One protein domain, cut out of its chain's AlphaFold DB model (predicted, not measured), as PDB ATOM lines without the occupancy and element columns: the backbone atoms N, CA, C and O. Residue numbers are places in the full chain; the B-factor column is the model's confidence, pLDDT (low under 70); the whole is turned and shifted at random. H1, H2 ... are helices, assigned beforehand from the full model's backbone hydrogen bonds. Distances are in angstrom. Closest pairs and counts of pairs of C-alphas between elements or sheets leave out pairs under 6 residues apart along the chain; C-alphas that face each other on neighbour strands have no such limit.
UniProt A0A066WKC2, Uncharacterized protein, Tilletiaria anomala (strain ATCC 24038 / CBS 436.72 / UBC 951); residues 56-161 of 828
ATOM      1  N   GLU A  56      10.430 -20.091 -39.647       87.25
ATOM      2  CA  GLU A  56      11.384 -21.194 -39.745       87.25
ATOM      3  C   GLU A  56      12.601 -20.966 -38.838       87.25
ATOM      4  O   GLU A  56      12.998 -21.862 -38.103       87.25
ATOM      5  N   ILE A  57      13.138 -19.742 -38.809       88.00
ATOM      6  CA  ILE A  57      14.279 -19.387 -37.952       88.00
ATOM      7  C   ILE A  57      13.848 -19.367 -36.482       88.00
ATOM      8  O   ILE A  57      14.570 -19.837 -35.604       88.00
ATOM      9  N   LEU A  58      12.643 -18.858 -36.207       88.56
ATOM     10  CA  LEU A  58      12.072 -18.901 -34.860       88.56
ATOM     11  C   LEU A  58      11.910 -20.341 -34.365       88.56
ATOM     12  O   LEU A  58      12.139 -20.596 -33.187       88.56
ATOM     13  N   HIS A  59      11.554 -21.283 -35.240       92.56
ATOM     14  CA  HIS A  59      11.416 -22.686 -34.869       92.56
ATOM     15  C   HIS A  59      12.742 -23.286 -34.386       92.56
ATOM     16  O   HIS A  59      12.791 -23.821 -33.276       92.56
ATOM     17  N   ASP A  60      13.811 -23.126 -35.164       91.06
ATOM     18  CA  ASP A  60      15.126 -23.675 -34.825       91.06
ATOM     19  C   ASP A  60      15.687 -23.055 -33.538       91.06
ATOM     20  O   ASP A  60      16.201 -23.769 -32.674       91.06
ATOM     21  N   ILE A  61      15.506 -21.741 -33.343       93.19
ATOM     22  CA  ILE A  61      15.899 -21.051 -32.103       93.19
ATOM     23  C   ILE A  61      15.147 -21.628 -30.896       93.19
ATOM     24  O   ILE A  61      15.749 -21.865 -29.847       93.19
ATOM     25  N   LEU A  62      13.836 -21.858 -31.023       93.50
ATOM     26  CA  LEU A  62      13.013 -22.377 -29.930       93.50
ATOM     27  C   LEU A  62      13.362 -23.831 -29.589       93.50
ATOM     28  O   LEU A  62      13.417 -24.160 -28.403       93.50
ATOM     29  N   LEU A  63      13.619 -24.688 -30.583       91.38
ATOM     30  CA  LEU A  63      14.045 -26.073 -30.348       91.38
ATOM     31  C   LEU A  63      15.447 -26.150 -29.743       91.38
ATOM     32  O   LEU A  63      15.646 -26.875 -28.772       91.38
ATOM     33  N   LEU A  64      16.397 -25.355 -30.235       91.44
ATOM     34  CA  LEU A  64      17.743 -25.318 -29.669       91.44
ATOM     35  C   LEU A  64      17.723 -24.812 -28.218       91.44
ATOM     36  O   LEU A  64      18.363 -25.395 -27.346       91.44
ATOM     37  N   ALA A  65      16.926 -23.780 -27.919       90.81
ATOM     38  CA  ALA A  65      16.738 -23.311 -26.547       90.81
ATOM     39  C   ALA A  65      16.114 -24.396 -25.648       90.81
ATOM     40  O   ALA A  65      16.491 -24.532 -24.484       90.81
ATOM     41  N   CYS A  66      15.192 -25.194 -26.192       91.50
ATOM     42  CA  CYS A  66      14.616 -26.344 -25.503       91.50
ATOM     43  C   CYS A  66      15.636 -27.451 -25.194       91.50
ATOM     44  O   CYS A  66      15.504 -28.124 -24.172       91.50
ATOM     45  N   ASP A  67      16.634 -27.638 -26.057       85.62
ATOM     46  CA  ASP A  67      17.695 -28.632 -25.876       85.62
ATOM     47  C   ASP A  67      18.765 -28.183 -24.875       85.62
ATOM     48  O   ASP A  67      19.326 -29.016 -24.162       85.62
ATOM     49  N   LEU A  68      19.021 -26.874 -24.787       86.81
ATOM     50  CA  LEU A  68      20.036 -26.297 -23.900       86.81
ATOM     51  C   LEU A  68      19.597 -26.218 -22.430       86.81
ATOM     52  O   LEU A  68      20.425 -26.415 -21.540       86.81
ATOM     53  N   ASP A  69      18.319 -25.937 -22.151       85.44
ATOM     54  CA  ASP A  69      17.792 -25.872 -20.780       85.44
ATOM     55  C   ASP A  69      16.458 -26.632 -20.659       85.44
ATOM     56  O   ASP A  69      15.456 -26.218 -21.249       85.44
ATOM     57  N   PRO A  70      16.379 -27.688 -19.823       82.12
ATOM     58  CA  PRO A  70      15.171 -28.501 -19.667       82.12
ATOM     59  C   PRO A  70      13.957 -27.738 -19.102       82.12
ATOM     60  O   PRO A  70      12.839 -28.250 -19.132       82.12
ATOM     61  N   ARG A  71      14.123 -26.513 -18.587       82.06
ATOM     62  CA  ARG A  71      13.019 -25.664 -18.092       82.06
ATOM     63  C   ARG A  71      12.377 -24.815 -19.189       82.06
ATOM     64  O   ARG A  71      11.211 -24.418 -19.068       82.06
ATOM     65  N   ILE A  72      13.124 -24.521 -20.251       89.06
ATOM     66  CA  ILE A  72      12.673 -23.679 -21.363       89.06
ATOM     67  C   ILE A  72      11.469 -24.287 -22.104       89.06
ATOM     68  O   ILE A  72      10.508 -23.543 -22.312       89.06
ATOM     69  N   PRO A  73      11.406 -25.602 -22.407       89.81
ATOM     70  CA  PRO A  73      10.254 -26.204 -23.080       89.81
ATOM     71  C   PRO A  73       8.929 -25.962 -22.350       89.81
ATOM     72  O   PRO A  73       7.906 -25.683 -22.981       89.81
ATOM     73  N   HIS A  74       8.944 -26.034 -21.014       86.38
ATOM     74  CA  HIS A  74       7.767 -25.782 -20.181       86.38
ATOM     75  C   HIS A  74       7.379 -24.307 -20.171       86.38
ATOM     76  O   HIS A  74       6.197 -23.992 -20.207       86.38
ATOM     77  N   THR A  75       8.358 -23.403 -20.158       89.75
ATOM     78  CA  THR A  75       8.103 -21.956 -20.197       89.75
ATOM     79  C   THR A  75       7.539 -21.538 -21.559       89.75
ATOM     80  O   THR A  75       6.534 -20.834 -21.629       89.75
ATOM     81  N   LEU A  76       8.135 -22.037 -22.646       89.75
ATOM     82  CA  LEU A  76       7.717 -21.761 -24.021       89.75
ATOM     83  C   LEU A  76       6.325 -22.316 -24.345       89.75
ATOM     84  O   LEU A  76       5.613 -21.745 -25.168       89.75
ATOM     85  N   ALA A  77       5.894 -23.375 -23.655       90.75
ATOM     86  CA  ALA A  77       4.549 -23.934 -23.791       90.75
ATOM     87  C   ALA A  77       3.424 -22.919 -23.542       90.75
ATOM     88  O   ALA A  77       2.327 -23.081 -24.070       90.75
ATOM     89  N   TYR A  78       3.691 -21.878 -22.749       87.56
ATOM     90  CA  TYR A  78       2.710 -20.849 -22.409       87.56
ATOM     91  C   TYR A  78       2.693 -19.665 -23.385       87.56
ATOM     92  O   TYR A  78       1.855 -18.782 -23.236       87.56
ATOM     93  N   VAL A  79       3.597 -19.624 -24.374       89.69
ATOM     94  CA  VAL A  79       3.728 -18.480 -25.293       89.69
ATOM     95  C   VAL A  79       2.629 -18.483 -26.359       89.69
ATOM     96  O   VAL A  79       1.979 -17.465 -26.579       89.69
ATOM     97  N   SER A  80       2.407 -19.613 -27.037       92.75
ATOM     98  CA  SER A  80       1.327 -19.776 -28.021       92.75
ATOM     99  C   SER A  80       1.036 -21.254 -28.281       92.75
ATOM    100  O   SER A  80       1.858 -22.113 -27.966       92.75
ATOM    101  N   HIS A  81      -0.103 -21.574 -28.904       84.75
ATOM    102  CA  HIS A  81      -0.419 -22.954 -29.296       84.75
ATOM    103  C   HIS A  81       0.607 -23.549 -30.269       84.75
ATOM    104  O   HIS A  81       0.980 -24.710 -30.117       84.75
ATOM    105  N   ALA A  82       1.094 -22.750 -31.226       87.12
ATOM    106  CA  ALA A  82       2.109 -23.187 -32.180       87.12
ATOM    107  C   ALA A  82       3.424 -23.521 -31.466       87.12
ATOM    108  O   ALA A  82       3.940 -24.619 -31.639       87.12
ATOM    109  N   VAL A  83       3.905 -22.632 -30.586       91.06
ATOM    110  CA  VAL A  83       5.114 -22.870 -29.779       91.06
ATOM    111  C   VAL A  83       4.903 -24.039 -28.812       91.06
ATOM    112  O   VAL A  83       5.797 -24.851 -28.616       91.06
ATOM    113  N   CYS A  84       3.706 -24.196 -28.249       90.50
ATOM    114  CA  CYS A  84       3.381 -25.312 -27.368       90.50
ATOM    115  C   CYS A  84       3.429 -26.667 -28.083       90.50
ATOM    116  O   CYS A  84       3.928 -27.630 -27.499       90.50
ATOM    117  N   ALA A  85       2.933 -26.760 -29.317       89.25
ATOM    118  CA  ALA A  85       3.063 -27.967 -30.129       89.25
ATOM    119  C   ALA A  85       4.534 -28.229 -30.493       89.25
ATOM    120  O   ALA A  85       5.008 -29.355 -30.364       89.25
ATOM    121  N   LEU A  86       5.258 -27.168 -30.850       92.38
ATOM    122  CA  LEU A  86       6.674 -27.190 -31.206       92.38
ATOM    123  C   LEU A  86       7.568 -27.755 -30.104       92.38
ATOM    124  O   LEU A  86       8.401 -28.619 -30.347       92.38
ATOM    125  N   THR A  87       7.380 -27.273 -28.874       93.00
ATOM    126  CA  THR A  87       8.217 -27.645 -27.730       93.00
ATOM    127  C   THR A  87       7.735 -28.906 -27.026       93.00
ATOM    128  O   THR A  87       8.368 -29.349 -26.067       93.00
ATOM    129  N   ALA A  88       6.632 -29.511 -27.485       87.81
ATOM    130  CA  ALA A  88       6.069 -30.712 -26.880       87.81
ATOM    131  C   ALA A  88       7.083 -31.861 -26.758       87.81
ATOM    132  O   ALA A  88       7.196 -32.379 -25.649       87.81
ATOM    133  N   PRO A  89       7.879 -32.211 -27.792       86.81
ATOM    134  CA  PRO A  89       8.853 -33.299 -27.683       86.81
ATOM    135  C   PRO A  89       9.943 -33.023 -26.640       86.81
ATOM    136  O   PRO A  89      10.403 -33.933 -25.959       86.81
ATOM    137  N   ALA A  90      10.335 -31.757 -26.463       85.56
ATOM    138  CA  ALA A  90      11.383 -31.383 -25.519       85.56
ATOM    139  C   ALA A  90      10.898 -31.278 -24.061       85.56
ATOM    140  O   ALA A  90      11.691 -31.458 -23.139       85.56
ATOM    141  N   ARG A  91       9.597 -31.040 -23.827       83.44
ATOM    142  CA  ARG A  91       9.006 -31.012 -22.470       83.44
ATOM    143  C   ARG A  91       9.084 -32.349 -21.755       83.44
ATOM    144  O   ARG A  91       9.135 -32.386 -20.531       83.44
ATOM    145  N   PHE A  92       9.069 -33.440 -22.507       70.88
ATOM    146  CA  PHE A  92       9.068 -34.775 -21.932       70.88
ATOM    147  C   PHE A  92      10.477 -35.345 -21.757       70.88
ATOM    148  O   PHE A  92      10.590 -36.497 -21.388       70.88
ATOM    149  N   LYS A  93      11.561 -34.570 -21.924       69.50
ATOM    150  CA  LYS A  93      12.934 -35.081 -21.708       69.50
ATOM    151  C   LYS A  93      13.270 -35.376 -20.245       69.50
ATOM    152  O   LYS A  93      14.190 -36.141 -19.969       69.50
ATOM    153  N   THR A  94      12.575 -34.743 -19.297       62.47
ATOM    154  CA  THR A  94      12.802 -34.933 -17.856       62.47
ATOM    155  C   THR A  94      11.469 -35.115 -17.141       62.47
ATOM    156  O   THR A  94      10.659 -34.194 -17.084       62.47
ATOM    157  N   VAL A  95      11.251 -36.290 -16.554       73.00
ATOM    158  CA  VAL A  95      10.122 -36.541 -15.647       73.00
ATOM    159  C   VAL A  95      10.653 -36.468 -14.219       73.00
ATOM    160  O   VAL A  95      11.523 -37.246 -13.824       73.00
ATOM    161  N   VAL A  96      10.162 -35.493 -13.453       76.19
ATOM    162  CA  VAL A  96      10.512 -35.321 -12.038       76.19
ATOM    163  C   VAL A  96       9.437 -35.989 -11.193       76.19
ATOM    164  O   VAL A  96       8.292 -35.540 -11.167       76.19
ATOM    165  N   LEU A  97       9.814 -37.058 -10.496       84.38
ATOM    166  CA  LEU A  97       8.930 -37.805  -9.604       84.38
ATOM    167  C   LEU A  97       9.291 -37.413  -8.173       84.38
ATOM    168  O   LEU A  97      10.374 -37.730  -7.675       84.38
ATOM    169  N   THR A  98       8.408 -36.643  -7.543       82.31
ATOM    170  CA  THR A  98       8.648 -36.028  -6.228       82.31
ATOM    171  C   THR A  98       8.187 -36.898  -5.064       82.31
ATOM    172  O   THR A  98       8.501 -36.609  -3.910       82.31
ATOM    173  N   SER A  99       7.443 -37.968  -5.345       86.38
ATOM    174  CA  SER A  99       6.969 -38.904  -4.331       86.38
ATOM    175  C   SER A  99       7.077 -40.353  -4.784       86.38
ATOM    176  O   SER A  99       7.017 -40.665  -5.975       86.38
ATOM    177  N   GLU A 100       7.187 -41.256  -3.817       86.06
ATOM    178  CA  GLU A 100       7.211 -42.697  -4.064       86.06
ATOM    179  C   GLU A 100       5.940 -43.173  -4.779       86.06
ATOM    180  O   GLU A 100       6.014 -43.957  -5.721       86.06
ATOM    181  N   ALA A 101       4.776 -42.638  -4.414       82.19
ATOM    182  CA  ALA A 101       3.531 -42.992  -5.082       82.19
ATOM    183  C   ALA A 101       3.424 -42.413  -6.505       82.19
ATOM    184  O   ALA A 101       2.837 -43.060  -7.376       82.19
ATOM    185  N   SER A 102       4.040 -41.255  -6.789       83.75
ATOM    186  CA  SER A 102       4.173 -40.766  -8.171       83.75
ATOM    187  C   SER A 102       5.064 -41.684  -9.011       83.75
ATOM    188  O   SER A 102       4.739 -41.958 -10.164       83.75
ATOM    189  N   LEU A 103       6.128 -42.232  -8.411       90.00
ATOM    190  CA  LEU A 103       7.021 -43.195  -9.050       90.00
ATOM    191  C   LEU A 103       6.332 -44.536  -9.307       90.00
ATOM    192  O   LEU A 103       6.395 -45.038 -10.424       90.00
ATOM    193  N   ALA A 104       5.618 -45.067  -8.316       87.31
ATOM    194  CA  ALA A 104       4.809 -46.273  -8.457       87.31
ATOM    195  C   ALA A 104       3.754 -46.126  -9.567       87.31
ATOM    196  O   ALA A 104       3.650 -46.979 -10.445       87.31
ATOM    197  N   SER A 105       3.018 -45.011  -9.575       84.94
ATOM    198  CA  SER A 105       1.983 -44.743 -10.582       84.94
ATOM    199  C   SER A 105       2.572 -44.604 -11.985       84.94
ATOM    200  O   SER A 105       2.040 -45.161 -12.943       84.94
ATOM    201  N   PHE A 106       3.693 -43.887 -12.112       89.00
ATOM    202  CA  PHE A 106       4.412 -43.767 -13.377       89.00
ATOM    203  C   PHE A 106       4.886 -45.137 -13.876       89.00
ATOM    204  O   PHE A 106       4.696 -45.465 -15.044       89.00
ATOM    205  N   TRP A 107       5.426 -45.973 -12.988       93.00
ATOM    206  CA  TRP A 107       5.880 -47.317 -13.331       93.00
ATOM    207  C   TRP A 107       4.740 -48.234 -13.802       93.00
ATOM    208  O   TRP A 107       4.883 -48.906 -14.822       93.00
ATOM    209  N   LEU A 108       3.584 -48.204 -13.128       88.75
ATOM    210  CA  LEU A 108       2.387 -48.952 -13.540       88.75
ATOM    211  C   LEU A 108       1.879 -48.511 -14.915       88.75
ATOM    212  O   LEU A 108       1.478 -49.351 -15.716       88.75
ATOM    213  N   LEU A 109       1.939 -47.213 -15.226       86.06
ATOM    214  CA  LEU A 109       1.594 -46.715 -16.560       86.06
ATOM    215  C   LEU A 109       2.551 -47.258 -17.627       86.06
ATOM    216  O   LEU A 109       2.100 -47.701 -18.683       86.06
ATOM    217  N   LEU A 110       3.858 -47.286 -17.351       87.50
ATOM    218  CA  LEU A 110       4.827 -47.877 -18.278       87.50
ATOM    219  C   LEU A 110       4.558 -49.373 -18.512       87.50
ATOM    220  O   LEU A 110       4.694 -49.846 -19.643       87.50
ATOM    221  N   GLN A 111       4.149 -50.103 -17.468       89.62
ATOM    222  CA  GLN A 111       3.763 -51.514 -17.565       89.62
ATOM    223  C   GLN A 111       2.484 -51.711 -18.373       89.62
ATOM    224  O   GLN A 111       2.462 -52.540 -19.279       89.62
ATOM    225  N   LEU A 112       1.450 -50.912 -18.100       86.94
ATOM    226  CA  LEU A 112       0.171 -50.965 -18.809       86.94
ATOM    227  C   LEU A 112       0.352 -50.769 -20.322       86.94
ATOM    228  O   LEU A 112      -0.328 -51.407 -21.122       86.94
ATOM    229  N   HIS A 113       1.295 -49.912 -20.710       83.56
ATOM    230  CA  HIS A 113       1.613 -49.630 -22.108       83.56
ATOM    231  C   HIS A 113       2.693 -50.545 -22.710       83.56
ATOM    232  O   HIS A 113       3.079 -50.339 -23.859       83.56
ATOM    233  N   ASN A 114       3.170 -51.562 -21.982       88.38
ATOM    234  CA  ASN A 114       4.238 -52.474 -22.412       88.38
ATOM    235  C   ASN A 114       5.542 -51.764 -22.843       88.38
ATOM    236  O   ASN A 114       6.297 -52.289 -23.661       88.38
ATOM    237  N   VAL A 115       5.832 -50.582 -22.289       87.44
ATOM    238  CA  VAL A 115       7.037 -49.784 -22.606       87.44
ATOM    239  C   VAL A 115       8.130 -49.898 -21.544       87.44
ATOM    240  O   VAL A 115       9.221 -49.368 -21.731       87.44
ATOM    241  N   THR A 116       7.895 -50.630 -20.452       86.88
ATOM    242  CA  THR A 116       8.867 -50.780 -19.355       86.88
ATOM    243  C   THR A 116      10.217 -51.308 -19.832       86.88
ATOM    244  O   THR A 116      11.240 -50.780 -19.417       86.88
ATOM    245  N   ARG A 117      10.238 -52.303 -20.735       81.44
ATOM    246  CA  ARG A 117      11.495 -52.843 -21.290       81.44
ATOM    247  C   ARG A 117      12.272 -51.792 -22.074       81.44
ATOM    248  O   ARG A 117      13.451 -51.620 -21.815       81.44
ATOM    249  N   LEU A 118      11.587 -51.046 -22.942       81.44
ATOM    250  CA  LEU A 118      12.200 -49.974 -23.727       81.44
ATOM    251  C   LEU A 118      12.844 -48.925 -22.814       81.44
ATOM    252  O   LEU A 118      14.000 -48.575 -23.005       81.44
ATOM    253  N   VAL A 119      12.118 -48.488 -21.781       80.38
ATOM    254  CA  VAL A 119      12.623 -47.512 -20.807       80.38
ATOM    255  C   VAL A 119      13.794 -48.078 -19.999       80.38
ATOM    256  O   VAL A 119      14.763 -47.365 -19.760       80.38
ATOM    257  N   CYS A 120      13.744 -49.348 -19.588       83.56
ATOM    258  CA  CYS A 120      14.851 -49.979 -18.863       83.56
ATOM    259  C   CYS A 120      16.116 -50.079 -19.720       83.56
ATOM    260  O   CYS A 120      17.200 -49.776 -19.223       83.56
ATOM    261  N   ASP A 121      15.963 -50.464 -20.988       80.88
ATOM    262  CA  ASP A 121      17.064 -50.602 -21.939       80.88
ATOM    263  C   ASP A 121      17.671 -49.230 -22.274       80.88
ATOM    264  O   ASP A 121      18.889 -49.065 -22.227       80.88
ATOM    265  N   GLU A 122      16.835 -48.220 -22.542       81.44
ATOM    266  CA  GLU A 122      17.288 -46.860 -22.863       81.44
ATOM    267  C   GLU A 122      17.922 -46.145 -21.664       81.44
ATOM    268  O   GLU A 122      18.890 -45.405 -21.829       81.44
ATOM    269  N   TRP A 123      17.411 -46.359 -20.447       79.56
ATOM    270  CA  TRP A 123      17.948 -45.722 -19.234       79.56
ATOM    271  C   TRP A 123      19.066 -46.533 -18.579       79.56
ATOM    272  O   TRP A 123      19.572 -46.129 -17.530       79.56
ATOM    273  N   ALA A 124      19.436 -47.674 -19.170       84.94
ATOM    274  CA  ALA A 124      20.378 -48.632 -18.601       84.94
ATOM    275  C   ALA A 124      20.049 -48.982 -17.134       84.94
ATOM    276  O   ALA A 124      20.942 -49.118 -16.291       84.94
ATOM    277  N   LEU A 125      18.756 -49.099 -16.808       81.88
ATOM    278  CA  LEU A 125      18.330 -49.487 -15.468       81.88
ATOM    279  C   LEU A 125      18.661 -50.968 -15.249       81.88
ATOM    280  O   LEU A 125      18.274 -51.804 -16.068       81.88
ATOM    281  N   PRO A 126      19.328 -51.334 -14.139       89.81
ATOM    282  CA  PRO A 126      19.531 -52.736 -13.804       89.81
ATOM    283  C   PRO A 126      18.189 -53.472 -13.749       89.81
ATOM    284  O   PRO A 126      17.229 -52.964 -13.169       89.81
ATOM    285  N   THR A 127      18.127 -54.693 -14.278       83.12
ATOM    286  CA  THR A 127      16.914 -55.530 -14.228       83.12
ATOM    287  C   THR A 127      16.387 -55.680 -12.800       83.12
ATOM    288  O   THR A 127      15.201 -55.494 -12.561       83.12
ATOM    289  N   ALA A 128      17.285 -55.847 -11.826       85.56
ATOM    290  CA  ALA A 128      16.939 -55.890 -10.406       85.56
ATOM    291  C   ALA A 128      16.235 -54.614  -9.897       85.56
ATOM    292  O   ALA A 128      15.399 -54.685  -9.001       85.56
ATOM    293  N   PHE A 129      16.554 -53.443 -10.459       83.94
ATOM    294  CA  PHE A 129      15.890 -52.185 -10.113       83.94
ATOM    295  C   PHE A 129      14.482 -52.116 -10.714       83.94
ATOM    296  O   PHE A 129      13.541 -51.721 -10.029       83.94
ATOM    297  N   ALA A 130      14.320 -52.554 -11.965       87.56
ATOM    298  CA  ALA A 130      13.017 -52.660 -12.618       87.56
ATOM    299  C   ALA A 130      12.087 -53.657 -11.897       87.56
ATOM    300  O   ALA A 130      10.900 -53.381 -11.696       87.56
ATOM    301  N   ASP A 131      12.637 -54.784 -11.446       90.25
ATOM    302  CA  ASP A 131      11.917 -55.785 -10.657       90.25
ATOM    303  C   ASP A 131      11.503 -55.212  -9.293       90.25
ATOM    304  O   ASP A 131      10.344 -55.330  -8.894       90.25
ATOM    305  N   ALA A 132      12.409 -54.501  -8.612       88.75
ATOM    306  CA  ALA A 132      12.110 -53.840  -7.342       88.75
ATOM    307  C   ALA A 132      11.017 -52.766  -7.481       88.75
ATOM    308  O   ALA A 132      10.112 -52.705  -6.648       88.75
ATOM    309  N   LEU A 133      11.054 -51.950  -8.542       89.31
ATOM    310  CA  LEU A 133      10.001 -50.968  -8.823       89.31
ATOM    311  C   LEU A 133       8.666 -51.630  -9.142       89.31
ATOM    312  O   LEU A 133       7.629 -51.128  -8.723       89.31
ATOM    313  N   THR A 134       8.683 -52.766  -9.837       91.75
ATOM    314  CA  THR A 134       7.474 -53.538 -10.133       91.75
ATOM    315  C   THR A 134       6.819 -54.031  -8.850       91.75
ATOM    316  O   THR A 134       5.645 -53.745  -8.619       91.75
ATOM    317  N   VAL A 135       7.588 -54.693  -7.978       93.31
ATOM    318  CA  VAL A 135       7.097 -55.149  -6.671       93.31
ATOM    319  C   VAL A 135       6.564 -53.962  -5.874       93.31
ATOM    320  O   VAL A 135       5.423 -53.976  -5.414       93.31
ATOM    321  N   ARG A 136       7.338 -52.877  -5.790       88.62
ATOM    322  CA  ARG A 136       6.953 -51.718  -4.991       88.62
ATOM    323  C   ARG A 136       5.709 -51.010  -5.517       88.62
ATOM    324  O   ARG A 136       4.865 -50.591  -4.730       88.62
ATOM    325  N   ALA A 137       5.569 -50.891  -6.832       88.38
ATOM    326  CA  ALA A 137       4.404 -50.264  -7.431       88.38
ATOM    327  C   ALA A 137       3.130 -51.076  -7.162       88.38
ATOM    328  O   ALA A 137       2.108 -50.493  -6.800       88.38
ATOM    329  N   THR A 138       3.219 -52.409  -7.227       89.88
ATOM    330  CA  THR A 138       2.102 -53.293  -6.863       89.88
ATOM    331  C   THR A 138       1.753 -53.231  -5.375       89.88
ATOM    332  O   THR A 138       0.575 -53.247  -5.031       89.88
ATOM    333  N   GLU A 139       2.738 -53.083  -4.480       90.94
ATOM    334  CA  GLU A 139       2.491 -52.884  -3.044       90.94
ATOM    335  C   GLU A 139       1.764 -51.565  -2.762       90.94
ATOM    336  O   GLU A 139       0.784 -51.550  -2.018       90.94
ATOM    337  N   VAL A 140       2.230 -50.461  -3.357       85.06
ATOM    338  CA  VAL A 140       1.613 -49.136  -3.190       85.06
ATOM    339  C   VAL A 140       0.188 -49.142  -3.742       85.06
ATOM    340  O   VAL A 140      -0.722 -48.609  -3.106       85.06
ATOM    341  N   GLU A 141      -0.044 -49.786  -4.887       84.19
ATOM    342  CA  GLU A 141      -1.388 -49.943  -5.439       84.19
ATOM    343  C   GLU A 141      -2.284 -50.797  -4.534       84.19
ATOM    344  O   GLU A 141      -3.400 -50.381  -4.224       84.19
ATOM    345  N   ALA A 142      -1.795 -51.935  -4.036       86.56
ATOM    346  CA  ALA A 142      -2.541 -52.784  -3.110       86.56
ATOM    347  C   ALA A 142      -2.904 -52.034  -1.815       86.56
ATOM    348  O   ALA A 142      -4.032 -52.131  -1.334       86.56
ATOM    349  N   GLN A 143      -1.986 -51.225  -1.279       83.44
ATOM    350  CA  GLN A 143      -2.240 -50.382  -0.108       83.44
ATOM    351  C   GLN A 143      -3.299 -49.312  -0.398       83.44
ATOM    352  O   GLN A 143      -4.201 -49.107   0.414       83.44
ATOM    353  N   LEU A 144      -3.252 -48.674  -1.573       77.75
ATOM    354  CA  LEU A 144      -4.267 -47.706  -2.000       77.75
ATOM    355  C   LEU A 144      -5.637 -48.351  -2.274       77.75
ATOM    356  O   LEU A 144      -6.655 -47.682  -2.088       77.75
ATOM    357  N   GLN A 145      -5.677 -49.617  -2.701       80.44
ATOM    358  CA  GLN A 145      -6.909 -50.380  -2.929       80.44
ATOM    359  C   GLN A 145      -7.538 -50.899  -1.624       80.44
ATOM    360  O   GLN A 145      -8.759 -50.944  -1.523       80.44
ATOM    361  N   LEU A 146      -6.735 -51.239  -0.606       80.81
ATOM    362  CA  LEU A 146      -7.223 -51.685   0.710       80.81
ATOM    363  C   LEU A 146      -7.924 -50.570   1.507       80.81
ATOM    364  O   LEU A 146      -8.747 -50.853   2.381       80.81
ATOM    365  N   GLY A 147      -7.647 -49.301   1.191       77.25
ATOM    366  CA  GLY A 147      -8.378 -48.146   1.714       77.25
ATOM    367  C   GLY A 147      -9.774 -48.016   1.095       77.25
ATOM    368  O   GLY A 147     -10.003 -47.127   0.278       77.25
ATOM    369  N   ASN A 148     -10.708 -48.893   1.481       64.19
ATOM    370  CA  ASN A 148     -12.088 -48.887   0.971       64.19
ATOM    371  C   ASN A 148     -12.876 -47.625   1.354       64.19
ATOM    372  O   ASN A 148     -13.834 -47.267   0.668       64.19
ATOM    373  N   ASP A 149     -12.486 -46.938   2.432       77.94
ATOM    374  CA  ASP A 149     -13.083 -45.663   2.817       77.94
ATOM    375  C   ASP A 149     -12.232 -44.470   2.330       77.94
ATOM    376  O   ASP A 149     -10.996 -44.507   2.298       77.94
ATOM    377  N   ALA A 150     -12.915 -43.388   1.945       67.62
ATOM    378  CA  ALA A 150     -12.301 -42.189   1.381       67.62
ATOM    379  C   ALA A 150     -11.342 -41.460   2.346       67.62
ATOM    380  O   ALA A 150     -10.396 -40.821   1.887       67.62
ATOM    381  N   ALA A 151     -11.559 -41.556   3.658       69.69
ATOM    382  CA  ALA A 151     -10.687 -41.007   4.691       69.69
ATOM    383  C   ALA A 151      -9.410 -41.844   4.857       69.69
ATOM    384  O   ALA A 151      -8.322 -41.275   4.856       69.69
ATOM    385  N   THR A 152      -9.503 -43.177   4.896       69.50
ATOM    386  CA  THR A 152      -8.328 -44.067   4.922       69.50
ATOM    387  C   THR A 152      -7.476 -43.872   3.669       69.50
ATOM    388  O   THR A 152      -6.256 -43.737   3.752       69.50
ATOM    389  N   ARG A 153      -8.113 -43.746   2.499       66.06
ATOM    390  CA  ARG A 153      -7.412 -43.445   1.245       66.06
ATOM    391  C   ARG A 153      -6.760 -42.059   1.252       66.06
ATOM    392  O   ARG A 153      -5.649 -41.925   0.748       66.06
ATOM    393  N   ALA A 154      -7.396 -41.046   1.845       67.06
ATOM    394  CA  ALA A 154      -6.810 -39.713   1.998       67.06
ATOM    395  C   ALA A 154      -5.599 -39.711   2.949       67.06
ATOM    396  O   ALA A 154      -4.596 -39.068   2.647       67.06
ATOM    397  N   VAL A 155      -5.659 -40.471   4.048       70.12
ATOM    398  CA  VAL A 155      -4.535 -40.649   4.985       70.12
ATOM    399  C   VAL A 155      -3.371 -41.368   4.307       70.12
ATOM    400  O   VAL A 155      -2.238 -40.907   4.411       70.12
ATOM    401  N   LEU A 156      -3.638 -42.439   3.552       64.69
ATOM    402  CA  LEU A 156      -2.607 -43.141   2.784       64.69
ATOM    403  C   LEU A 156      -2.005 -42.234   1.703       64.69
ATOM    404  O   LEU A 156      -0.787 -42.146   1.581       64.69
ATOM    405  N   MET A 157      -2.823 -41.475   0.970       64.12
ATOM    406  CA  MET A 157      -2.325 -40.495  -0.003       64.12
ATOM    407  C   MET A 157      -1.459 -39.414   0.656       64.12
ATOM    408  O   MET A 157      -0.409 -39.071   0.116       64.12
ATOM    409  N   GLN A 158      -1.836 -38.932   1.842       70.00
ATOM    410  CA  GLN A 158      -1.030 -37.987   2.613       70.00
ATOM    411  C   GLN A 158       0.282 -38.619   3.107       70.00
ATOM    412  O   GLN A 158       1.329 -37.979   3.025       70.00
ATOM    413  N   GLN A 159       0.248 -39.877   3.554       70.06
ATOM    414  CA  GLN A 159       1.422 -40.639   3.990       70.06
ATOM    415  C   GLN A 159       2.429 -40.849   2.849       70.06
ATOM    416  O   GLN A 159       3.633 -40.744   3.074       70.06
ATOM    417  N   PHE A 160       1.952 -41.079   1.622       61.69
ATOM    418  CA  PHE A 160       2.801 -41.234   0.434       61.69
ATOM    419  C   PHE A 160       3.123 -39.916  -0.290       61.69
ATOM    420  O   PHE A 160       3.731 -39.935  -1.362       61.69
ATOM    421  N   GLY A 161       2.730 -38.763   0.266       51.62
ATOM    422  CA  GLY A 161       3.002 -37.450  -0.325       51.62
ATOM    423  C   GLY A 161       2.260 -37.182  -1.643       51.62
ATOM    424  O   GLY A 161       2.708 -36.375  -2.454       51.62
TER     425      GLY A 161
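This is residues 56 to 161 of the 828 residues of an uncharacterized protein of Tilletiaria anomala (strain ATCC 24038 / CBS 436.72 / UBC 951) (UniProt A0A066WKC2). Two helical lobes are joined by a thin link, residues 92 to 99: in one, the long helix H7 is crossed by H5, with H8 folding back at its last end and H6 near its first end; in the other, H1 has the short helices H2, H3 and H4 beside it. The printed part has 106 residues, with eight named helices, H1 to H8 in chain order, and no named strand; the class is all helix. The whole is loose, with a radius of gyration of the C-alphas of 18.1 A, and elongated, spanning 54 by 34 by 20 A.

H7, residues 127 to 146, is the longest helix, 28.6 A from C-alpha 127 at (16.914, -55.530, -14.228) to C-alpha 146. H5 is residues 100 to 112, 18.3 A; H6 116 to 122; H8 150 to 159, 14.1 A. H1, residues 56 to 68, 18.8 A, begins at (11.384, -21.194, -39.745). H2 is residues 72 to 76, H3 81 to 86, H4 88 to 91.

H7 touches H5 with residues 133 to 141 alone, about perpendicular at 74 degrees; the closest C-alphas, of Ala 137 and Ala 104, are 4.1 A apart. H7 and H8 form a helical hairpin, the closest C-alphas being Leu 144 and Arg 153, 6.2 A. H6 is close to H7 but not clearly touching, C-alphas 120 and 130 being closest at 7.0 A. H1 touches H2 at C-alphas 66 and 73, 5.0 A, and H4 at 66 and 90, 6.0 A; H1 and H3 only just touch, with 3 pairs of C-alphas within 8 A, the closest those of His 59 and Leu 86, 7.5 A. H4 and H5 are apart. Every O i to N i+4 pair is within hydrogen-bond range in the helices but H4, which is too short for one.

The C-alphas of Ile 57 and Asp 149, the two farthest apart, are 55.7 A apart. The printed part has no cut and no long link. Mean pLDDT of the printed part is 83.5; 12 residues are under 70, among them 150 to 154.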